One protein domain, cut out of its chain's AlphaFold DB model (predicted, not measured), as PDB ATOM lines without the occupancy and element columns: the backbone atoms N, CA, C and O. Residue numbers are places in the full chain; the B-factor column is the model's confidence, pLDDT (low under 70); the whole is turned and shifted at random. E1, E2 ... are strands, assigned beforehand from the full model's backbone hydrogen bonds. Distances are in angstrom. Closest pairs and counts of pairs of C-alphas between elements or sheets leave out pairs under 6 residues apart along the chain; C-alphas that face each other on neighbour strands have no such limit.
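Overview. This is residues 3 to 8 and 33 to 97 of the 111 residues of an uncharacterized protein of Acidobacteria bacterium (UniProt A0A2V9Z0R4). One strongly twisted sheet of six strands makes the body, folded round by a sharp bend in E6, with E1 far out at one edge and E4 at the other. A long loop, residues 52 to 66, joins E3 to E4. The printed part has 71 residues, no named helix and six strands, E1 to E6 along the chain, in the sheet order E1 E2 E3 E6 E5 E4, each pair of neighbours antiparallel. The class is all strand; the whole is compact, with a radius of gyration of the C-alphas of 11.9 A and spans of 34 by 29 by 25 A.

Arrangement. E1, residues 3 to 8, is an edge strand, antiparallel to E2, residues 33 to 41; N 33 and O 7 are within hydrogen-bond range at 2.9 A. The pairing of E2 is staggered: residues 33 to 36 pair with E1, residues 38 to 41 with E3, residues 45 to 51. E2 and E3 form a hairpin, with N 49 and O 38 within hydrogen-bond range at 2.8 A. E6, residues 87 to 96, is antiparallel to E3 at 148 degrees, with N 46 and O 95 at 2.8 A. E6 bends by 72 degrees at residue 92. E5, residues 74 to 78, forms a hairpin with E6, with N 89 and O 75 at 2.8 A, and another with the edge strand E4, residues 67 to 71, with N 78 and O 67 at 2.8 A. E4, E5 and E6 form a meander, each strand the antiparallel neighbour of the one before; with E3, the antiparallel neighbour of E6, they form a Greek key.

Along the chain. E1 begins at C-alpha 3, (-49.613, 27.091, 43.200), and is 14.0 A long. E2 is 25.1 A, E3 18.9 A, E4 13.3 A and E5 13.1 A. E6, 23.7 A, ends at C-alpha 96, (-40.046, 13.332, 58.167).

Size, cuts and confidence. The C-alphas of Ile 8 and Asp 43 are the two farthest apart, at 34.9 A. Residues 9 to 32 are not printed; C-alphas 8 and 33 are 5.9 A apart across this cut. The link E3 to E4 is long. The model's pLDDT is under 70 at residues 3 to 8, 33 to 34 and 54 to 56.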
ATOM      1  N   ALA A   3     -49.863  25.662  43.141       58.28
ATOM      2  CA  ALA A   3     -49.613  27.091  43.200       58.28
ATOM      3  C   ALA A   3     -50.130  27.570  44.560       58.28
ATOM      4  O   ALA A   3     -51.335  27.556  44.805       58.28
ATOM      5  N   VAL A   4     -49.216  27.891  45.475       61.78
ATOM      6  CA  VAL A   4     -49.566  28.241  46.860       61.78
ATOM      7  C   VAL A   4     -49.489  29.759  47.006       61.78
ATOM      8  O   VAL A   4     -48.517  30.352  46.515       61.78
ATOM      9  N   PRO A   5     -50.465  30.404  47.669       64.81
ATOM     10  CA  PRO A   5     -50.381  31.827  47.939       64.81
ATOM     11  C   PRO A   5     -49.126  32.131  48.752       64.81
ATOM     12  O   PRO A   5     -48.835  31.490  49.766       64.81
ATOM     13  N   CYS A   6     -48.320  33.060  48.249       64.12
ATOM     14  CA  CYS A   6     -46.982  33.316  48.776       64.12
ATOM     15  C   CYS A   6     -46.685  34.785  49.065       64.12
ATOM     16  O   CYS A   6     -45.629  35.080  49.619       64.12
ATOM     17  N   GLY A   7     -47.595  35.694  48.718       59.81
ATOM     18  CA  GLY A   7     -47.429  37.121  48.955       59.81
ATOM     19  C   GLY A   7     -48.532  37.947  48.306       59.81
ATOM     20  O   GLY A   7     -49.328  37.441  47.513       59.81
ATOM     21  N   ILE A   8     -48.562  39.230  48.653       57.12
ATOM     22  CA  ILE A   8     -49.443  40.236  48.055       57.12
ATOM     23  C   ILE A   8     -48.550  41.138  47.208       57.12
ATOM     24  O   ILE A   8     -47.616  41.738  47.738       57.12
ATOM     25  N   MET A  33     -50.192  36.519  44.913       60.62
ATOM     26  CA  MET A  33     -49.160  35.894  44.098       60.62
ATOM     27  C   MET A  33     -49.193  34.390  44.345       60.62
ATOM     28  O   MET A  33     -49.074  33.923  45.479       60.62
ATOM     29  N   LEU A  34     -49.367  33.635  43.265       65.56
ATOM     30  CA  LEU A  34     -49.258  32.186  43.266       65.56
ATOM     31  C   LEU A  34     -47.798  31.823  42.986       65.56
ATOM     32  O   LEU A  34     -47.339  31.967  41.852       65.56
ATOM     33  N   CYS A  35     -47.066  31.359  44.002       73.75
ATOM     34  CA  CYS A  35     -45.693  30.903  43.806       73.75
ATOM     35  C   CYS A  35     -45.662  29.428  43.439       73.75
ATOM     36  O   CYS A  35     -46.372  28.596  44.011       73.75
ATOM     37  N   GLN A  36     -44.763  29.107  42.520       79.94
ATOM     38  CA  GLN A  36     -44.432  27.739  42.182       79.94
ATOM     39  C   GLN A  36     -43.721  27.047  43.348       79.94
ATOM     40  O   GLN A  36     -42.724  27.545  43.872       79.94
ATOM     41  N   GLU A  37     -44.218  25.868  43.717       87.25
ATOM     42  CA  GLU A  37     -43.652  25.048  44.780       87.25
ATOM     43  C   GLU A  37     -43.403  23.612  44.305       87.25
ATOM     44  O   GLU A  37     -44.211  23.020  43.583       87.25
ATOM     45  N   TYR A  38     -42.271  23.055  44.732       91.12
ATOM     46  CA  TYR A  38     -41.828  21.703  44.406       91.12
ATOM     47  C   TYR A  38     -41.641  20.858  45.654       91.12
ATOM     48  O   TYR A  38     -41.353  21.375  46.732       91.12
ATOM     49  N   VAL A  39     -41.743  19.543  45.477       93.69
ATOM     50  CA  VAL A  39     -41.429  18.563  46.513       93.69
ATOM     51  C   VAL A  39     -40.115  17.877  46.169       93.69
ATOM     52  O   VAL A  39     -40.022  17.187  45.158       93.69
ATOM     53  N   LEU A  40     -39.116  18.038  47.035       94.62
ATOM     54  CA  LEU A  40     -37.875  17.278  46.988       94.62
ATOM     55  C   LEU A  40     -37.942  16.180  48.047       94.62
ATOM     56  O   LEU A  40     -37.905  16.449  49.251       94.62
ATOM     57  N   LYS A  41     -38.071  14.936  47.592       94.75
ATOM     58  CA  LYS A  41     -38.191  13.764  48.457       94.75
ATOM     59  C   LYS A  41     -36.847  13.044  48.556       94.75
ATOM     60  O   LYS A  41     -36.246  12.710  47.544       94.75
ATOM     61  N   THR A  42     -36.413  12.789  49.782       93.88
ATOM     62  CA  THR A  42     -35.294  11.892  50.109       93.88
ATOM     63  C   THR A  42     -35.837  10.623  50.767       93.88
ATOM     64  O   THR A  42     -37.048  10.488  50.935       93.88
ATOM     65  N   ASP A  43     -34.969   9.718  51.213       92.94
ATOM     66  CA  ASP A  43     -35.403   8.513  51.935       92.94
ATOM     67  C   ASP A  43     -36.027   8.819  53.307       92.94
ATOM     68  O   ASP A  43     -36.828   8.041  53.820       92.94
ATOM     69  N   ARG A  44     -35.653   9.947  53.928       92.94
ATOM     70  CA  ARG A  44     -36.040  10.280  55.313       92.94
ATOM     71  C   ARG A  44     -36.887  11.536  55.425       92.94
ATOM     72  O   ARG A  44     -37.695  11.642  56.342       92.94
ATOM     73  N   VAL A  45     -36.688  12.482  54.517       94.62
ATOM     74  CA  VAL A  45     -37.248  13.831  54.596       94.62
ATOM     75  C   VAL A  45     -37.877  14.227  53.270       94.62
ATOM     76  O   VAL A  45     -37.294  14.020  52.205       94.62
ATOM     77  N   MET A  46     -39.044  14.849  53.352       95.81
ATOM     78  CA  MET A  46     -39.711  15.541  52.265       95.81
ATOM     79  C   MET A  46     -39.604  17.054  52.487       95.81
ATOM     80  O   MET A  46     -40.085  17.575  53.495       95.81
ATOM     81  N   TYR A  47     -38.982  17.757  51.544       94.94
ATOM     82  CA  TYR A  47     -38.882  19.215  51.539       94.94
ATOM     83  C   TYR A  47     -39.891  19.810  50.563       94.94
ATOM     84  O   TYR A  47     -40.023  19.319  49.441       94.94
ATOM     85  N   ARG A  48     -40.548  20.904  50.951       93.75
ATOM     86  CA  ARG A  48     -41.239  21.798  50.011       93.75
ATOM     87  C   ARG A  48     -40.318  22.975  49.718       93.75
ATOM     88  O   ARG A  48     -39.800  23.588  50.653       93.75
ATOM     89  N   ILE A  49     -40.054  23.237  48.441       93.06
ATOM     90  CA  ILE A  49     -39.061  24.220  47.999       93.06
ATOM     91  C   ILE A  49     -39.647  25.188  46.973       93.06
ATOM     92  O   ILE A  49     -40.480  24.803  46.151       93.06
ATOM     93  N   ARG A  50     -39.177  26.437  46.993       90.56
ATOM     94  CA  ARG A  50     -39.560  27.486  46.035       90.56
ATOM     95  C   ARG A  50     -38.329  28.106  45.380       90.56
ATOM     96  O   ARG A  50     -37.344  28.318  46.096       90.56
ATOM     97  N   PRO A  51     -38.347  28.385  44.065       90.19
ATOM     98  CA  PRO A  51     -37.267  29.118  43.411       90.19
ATOM     99  C   PRO A  51     -37.037  30.470  44.097       90.19
ATOM    100  O   PRO A  51     -37.999  31.136  44.468       90.19
ATOM    101  N   ARG A  52     -35.776  30.878  44.272       86.94
ATOM    102  CA  ARG A  52     -35.449  32.242  44.734       86.94
ATOM    103  C   ARG A  52     -35.398  33.262  43.602       86.94
ATOM    104  O   ARG A  52     -35.601  34.446  43.845       86.94
ATOM    105  N   ASP A  53     -35.092  32.810  42.389       79.56
ATOM    106  CA  ASP A  53     -35.140  33.644  41.191       79.56
ATOM    107  C   ASP A  53     -36.489  33.458  40.488       79.56
ATOM    108  O   ASP A  53     -36.733  32.452  39.820       79.56
ATOM    109  N   GLU A  54     -37.370  34.440  40.664       66.56
ATOM    110  CA  GLU A  54     -38.698  34.470  40.049       66.56
ATOM    111  C   GLU A  54     -38.681  34.999  38.608       66.56
ATOM    112  O   GLU A  54     -39.699  34.926  37.923       66.56
ATOM    113  N   LYS A  55     -37.548  35.522  38.110       68.44
ATOM    114  CA  LYS A  55     -37.491  36.104  36.756       68.44
ATOM    115  C   LYS A  55     -37.511  35.034  35.672       68.44
ATOM    116  O   LYS A  55     -38.120  35.243  34.628       68.44
ATOM    117  N   HIS A  56     -36.855  33.900  35.917       65.75
ATOM    118  CA  HIS A  56     -36.799  32.777  34.978       65.75
ATOM    119  C   HIS A  56     -36.837  31.432  35.724       65.75
ATOM    120  O   HIS A  56     -35.854  30.684  35.691       65.75
ATOM    121  N   PRO A  57     -37.940  31.108  36.426       71.31
ATOM    122  CA  PRO A  57     -38.049  29.845  37.135       71.31
ATOM    123  C   PRO A  57     -38.064  28.701  36.118       71.31
ATOM    124  O   PRO A  57     -38.987  28.556  35.314       71.31
ATOM    125  N   VAL A  58     -37.006  27.893  36.132       80.94
ATOM    126  CA  VAL A  58     -36.929  26.694  35.296       80.94
ATOM    127  C   VAL A  58     -37.816  25.617  35.904       80.94
ATOM    128  O   VAL A  58     -37.746  25.352  37.107       80.94
ATOM    129  N   LEU A  59     -38.625  24.979  35.057       85.69
ATOM    130  CA  LEU A  59     -39.463  23.873  35.489       85.69
ATOM    131  C   LEU A  59     -38.603  22.661  35.850       85.69
ATOM    132  O   LEU A  59     -37.938  22.095  34.985       85.69
ATOM    133  N   LEU A  60     -38.636  22.252  37.121       88.56
ATOM    134  CA  LEU A  60     -38.018  20.995  37.529       88.56
ATOM    135  C   LEU A  60     -38.799  19.811  36.936       88.56
ATOM    136  O   LEU A  60     -40.031  19.789  37.051       88.56
ATOM    137  N   PRO A  61     -38.110  18.831  36.325       89.56
ATOM    138  CA  PRO A  61     -38.757  17.622  35.841       89.56
ATOM    139  C   PRO A  61     -39.303  16.792  37.012       89.56
ATOM    140  O   PRO A  61     -38.800  16.844  38.135       89.56
ATOM    141  N   VAL A  62     -40.370  16.037  36.755       88.00
ATOM    142  CA  VAL A  62     -41.057  15.231  37.773       88.00
ATOM    143  C   VAL A  62     -40.534  13.801  37.731       88.00
ATOM    144  O   VAL A  62     -40.542  13.182  36.677       88.00
ATOM    145  N   GLY A  63     -40.147  13.262  38.890       88.88
ATOM    146  CA  GLY A  63     -39.682  11.875  39.025       88.88
ATOM    147  C   GLY A  63     -38.182  11.679  38.797       88.88
ATOM    148  O   GLY A  63     -37.677  10.592  39.065       88.88
ATOM    149  N   GLU A  64     -37.476  12.726  38.375       92.69
ATOM    150  CA  GLU A  64     -36.033  12.684  38.148       92.69
ATOM    151  C   GLU A  64     -35.225  12.803  39.438       92.69
ATOM    152  O   GLU A  64     -35.701  13.281  40.477       92.69
ATOM    153  N   ARG A  65     -33.971  12.353  39.362       93.75
ATOM    154  CA  ARG A  65     -33.018  12.457  40.465       93.75
ATOM    155  C   ARG A  65     -32.417  13.854  40.510       93.75
ATOM    156  O   ARG A  65     -32.286  14.546  39.511       93.75
ATOM    157  N   ALA A  66     -32.050  14.280  41.709       93.88
ATOM    158  CA  ALA A  66     -31.402  15.560  41.905       93.88
ATOM    159  C   ALA A  66     -30.357  15.450  43.007       93.88
ATOM    160  O   ALA A  66     -30.543  14.738  43.997       93.88
ATOM    161  N   GLU A  67     -29.281  16.201  42.844       95.81
ATOM    162  CA  GLU A  67     -28.282  16.410  43.876       95.81
ATOM    163  C   GLU A  67     -28.562  17.739  44.562       95.81
ATOM    164  O   GLU A  67     -28.902  18.736  43.918       95.81
ATOM    165  N   PHE A  68     -28.439  17.769  45.887       96.25
ATOM    166  CA  PHE A  68     -28.641  19.006  46.620       96.25
ATOM    167  C   PHE A  68     -27.752  19.119  47.845       96.25
ATOM    168  O   PHE A  68     -27.336  18.135  48.456       96.25
ATOM    169  N   ARG A  69     -27.518  20.368  48.237       95.88
ATOM    170  CA  ARG A  69     -26.863  20.725  49.494       95.88
ATOM    171  C   ARG A  69     -27.525  21.948  50.101       95.88
ATOM    172  O   ARG A  69     -27.958  22.858  49.396       95.88
ATOM    173  N   ILE A  70     -27.565  21.988  51.424       94.00
ATOM    174  CA  ILE A  70     -28.065  23.142  52.167       94.00
ATOM    175  C   ILE A  70     -26.864  24.000  52.562       94.00
ATOM    176  O   ILE A  70     -25.909  23.512  53.167       94.00
ATOM    177  N   LYS A  71     -26.890  25.284  52.199       94.12
ATOM    178  CA  LYS A  71     -25.851  26.258  52.551       94.12
ATOM    179  C   LYS A  71     -26.515  27.485  53.161       94.12
ATOM    180  O   LYS A  71     -27.140  28.257  52.444       94.12
ATOM    181  N   LYS A  72     -26.308  27.705  54.463       90.44
ATOM    182  CA  LYS A  72     -26.987  28.758  55.240       90.44
ATOM    183  C   LYS A  72     -28.513  28.588  55.165       90.44
ATOM    184  O   LYS A  72     -29.031  27.585  55.633       90.44
ATOM    185  N   ASP A  73     -29.198  29.550  54.564       85.19
ATOM    186  CA  ASP A  73     -30.647  29.666  54.433       85.19
ATOM    187  C   ASP A  73     -31.178  29.169  53.075       85.19
ATOM    188  O   ASP A  73     -32.382  29.228  52.828       85.19
ATOM    189  N   LYS A  74     -30.298  28.690  52.184       91.62
ATOM    190  CA  LYS A  74     -30.660  28.239  50.834       91.62
ATOM    191  C   LYS A  74     -30.358  26.770  50.582       91.62
ATOM    192  O   LYS A  74     -29.362  26.222  51.061       91.62
ATOM    193  N   LEU A  75     -31.206  26.168  49.758       95.69
ATOM    194  CA  LEU A  75     -31.012  24.857  49.160       95.69
ATOM    195  C   LEU A  75     -30.478  25.050  47.739       95.69
ATOM    196  O   LEU A  75     -31.084  25.751  46.934       95.69
ATOM    197  N   LEU A  76     -29.324  24.457  47.450       95.62
ATOM    198  CA  LEU A  76     -28.710  24.458  46.126       95.62
ATOM    199  C   LEU A  76     -29.024  23.118  45.473       95.62
ATOM    200  O   LEU A  76     -28.615  22.091  46.009       95.62
ATOM    201  N   LEU A  77     -29.785  23.145  44.379       95.19
ATOM    202  CA  LEU A  77     -30.289  21.965  43.675       95.19
ATOM    203  C   LEU A  77     -29.678  21.886  42.275       95.19
ATOM    204  O   LEU A  77     -29.726  22.871  41.537       95.19
ATOM    205  N   ALA A  78     -29.170  20.718  41.899       94.75
ATOM    206  CA  ALA A  78     -28.740  20.391  40.546       94.75
ATOM    207  C   ALA A  78     -29.485  19.140  40.061       94.75
ATOM    208  O   ALA A  78     -29.578  18.145  40.776       94.75
ATOM    209  N   VAL A  79     -30.017  19.198  38.841       94.12
ATOM    210  CA  VAL A  79     -30.707  18.075  38.189       94.12
ATOM    211  C   VAL A  79     -29.875  17.667  36.972       94.12
ATOM    212  O   VAL A  79     -29.840  18.432  35.997       94.12
ATOM    213  N   PRO A  80     -29.160  16.527  37.029       92.31
ATOM    214  CA  PRO A  80     -28.314  16.059  35.932       92.31
ATOM    215  C   PRO A  80     -29.060  15.932  34.599       92.31
ATOM    216  O   PRO A  80     -28.527  16.314  33.561       92.31
ATOM    217  N   GLU A  81     -30.309  15.472  34.633       89.50
ATOM    218  CA  GLU A  81     -31.151  15.204  33.462       89.50
ATOM    219  C   GLU A  81     -31.670  16.478  32.771       89.50
ATOM    220  O   GLU A  81     -32.201  16.411  31.665       89.50
ATOM    221  N   LEU A  82     -31.513  17.645  33.404       87.50
ATOM    222  CA  LEU A  82     -31.933  18.938  32.863       87.50
ATOM    223  C   LEU A  82     -30.759  19.686  32.213       87.50
ATOM    224  O   LEU A  82     -30.699  19.836  30.997       87.50
ATOM    225  N   ASP A  83     -29.841  20.201  33.032       89.19
ATOM    226  CA  ASP A  83     -28.625  20.901  32.585       89.19
ATOM    227  C   ASP A  83     -27.468  20.816  33.596       89.19
ATOM    228  O   ASP A  83     -26.431  21.452  33.395       89.19
ATOM    229  N   GLY A  84     -27.650  20.091  34.707       88.06
ATOM    230  CA  GLY A  84     -26.666  19.960  35.783       88.06
ATOM    231  C   GLY A  84     -26.324  21.257  36.530       88.06
ATOM    232  O   GLY A  84     -25.466  21.235  37.410       88.06
ATOM    233  N   LYS A  85     -26.958  22.396  36.220       91.38
ATOM    234  CA  LYS A  85     -26.629  23.678  36.861       91.38
ATOM    235  C   LYS A  85     -27.236  23.765  38.257       91.38
ATOM    236  O   LYS A  85     -28.423  23.484  38.442       91.38
ATOM    237  N   GLU A  86     -26.441  24.243  39.215       92.12
ATOM    238  CA  GLU A  86     -26.931  24.574  40.555       92.12
ATOM    239  C   GLU A  86     -27.898  25.767  40.496       92.12
ATOM    240  O   GLU A  86     -27.607  26.804  39.897       92.12
ATOM    241  N   ARG A  87     -29.046  25.623  41.159       91.06
ATOM    242  CA  ARG A  87     -30.076  26.658  41.304       91.06
ATOM    243  C   ARG A  87     -30.440  26.838  42.769       91.06
ATOM    244  O   ARG A  87     -30.401  25.886  43.547       91.06
ATOM    245  N   GLU A  88     -30.799  28.064  43.143       93.19
ATOM    246  CA  GLU A  88     -31.103  28.408  44.531       93.19
ATOM    247  C   GLU A  88     -32.600  28.319  44.826       93.19
ATOM    248  O   GLU A  88     -33.430  28.937  44.156       93.19
ATOM    249  N   TYR A  89     -32.925  27.600  45.897       93.31
ATOM    250  CA  TYR A  89     -34.276  27.432  46.401       93.31
ATOM    251  C   TYR A  89     -34.367  27.805  47.882       93.31
ATOM    252  O   TYR A  89     -33.429  27.614  48.663       93.31
ATOM    253  N   SER A  90     -35.530  28.312  48.277       92.38
ATOM    254  CA  SER A  90     -35.936  28.458  49.675       92.38
ATOM    255  C   SER A  90     -36.713  27.223  50.116       92.38
ATOM    256  O   SER A  90     -37.585  26.755  49.387       92.38
ATOM    257  N   VAL A  91     -36.426  26.714  51.314       93.44
ATOM    258  CA  VAL A  91     -37.195  25.622  51.931       93.44
ATOM    259  C   VAL A  91     -38.375  26.227  52.689       93.44
ATOM    260  O   VAL A  91     -38.171  27.021  53.604       93.44
ATOM    261  N   THR A  92     -39.600  25.865  52.311       91.19
ATOM    262  CA  THR A  92     -40.838  26.347  52.952       91.19
ATOM    263  C   THR A  92     -41.398  25.362  53.969       91.19
ATOM    264  O   THR A  92     -42.071  25.766  54.912       91.19
ATOM    265  N   SER A  93     -41.114  24.069  53.808       92.06
ATOM    266  CA  SER A  93     -41.528  23.028  54.749       92.06
ATOM    267  C   SER A  93     -40.551  21.856  54.735       92.06
ATOM    268  O   SER A  93     -39.948  21.556  53.702       92.06
ATOM    269  N   MET A  94     -40.422  21.186  55.878       93.81
ATOM    270  CA  MET A  94     -39.628  19.976  56.065       93.81
ATOM    271  C   MET A  94     -40.449  18.974  56.879       93.81
ATOM    272  O   MET A  94     -40.887  19.289  57.984       93.81
ATOM    273  N   GLN A  95     -40.660  17.774  56.337       95.12
ATOM    274  CA  GLN A  95     -41.428  16.706  56.984       95.12
ATOM    275  C   GLN A  95     -40.647  15.391  56.963       95.12
ATOM    276  O   GLN A  95     -40.095  15.010  55.933       95.12
ATOM    277  N   MET A  96     -40.611  14.683  58.092       95.19
ATOM    278  CA  MET A  96     -40.046  13.332  58.167       95.19
ATOM    279  C   MET A  96     -41.023  12.338  57.530       95.19
ATOM    280  O   MET A  96     -42.211  12.369  57.834       95.19
ATOM    281  N   ILE A  97     -40.534  11.453  56.661       89.44
ATOM    282  CA  ILE A  97     -41.376  10.485  55.931       89.44
ATOM    283  C   ILE A  97     -41.805   9.326  56.845       89.44
ATOM    284  O   ILE A  97     -42.923   8.843  56.722       89.44
TER     285      ILE A  97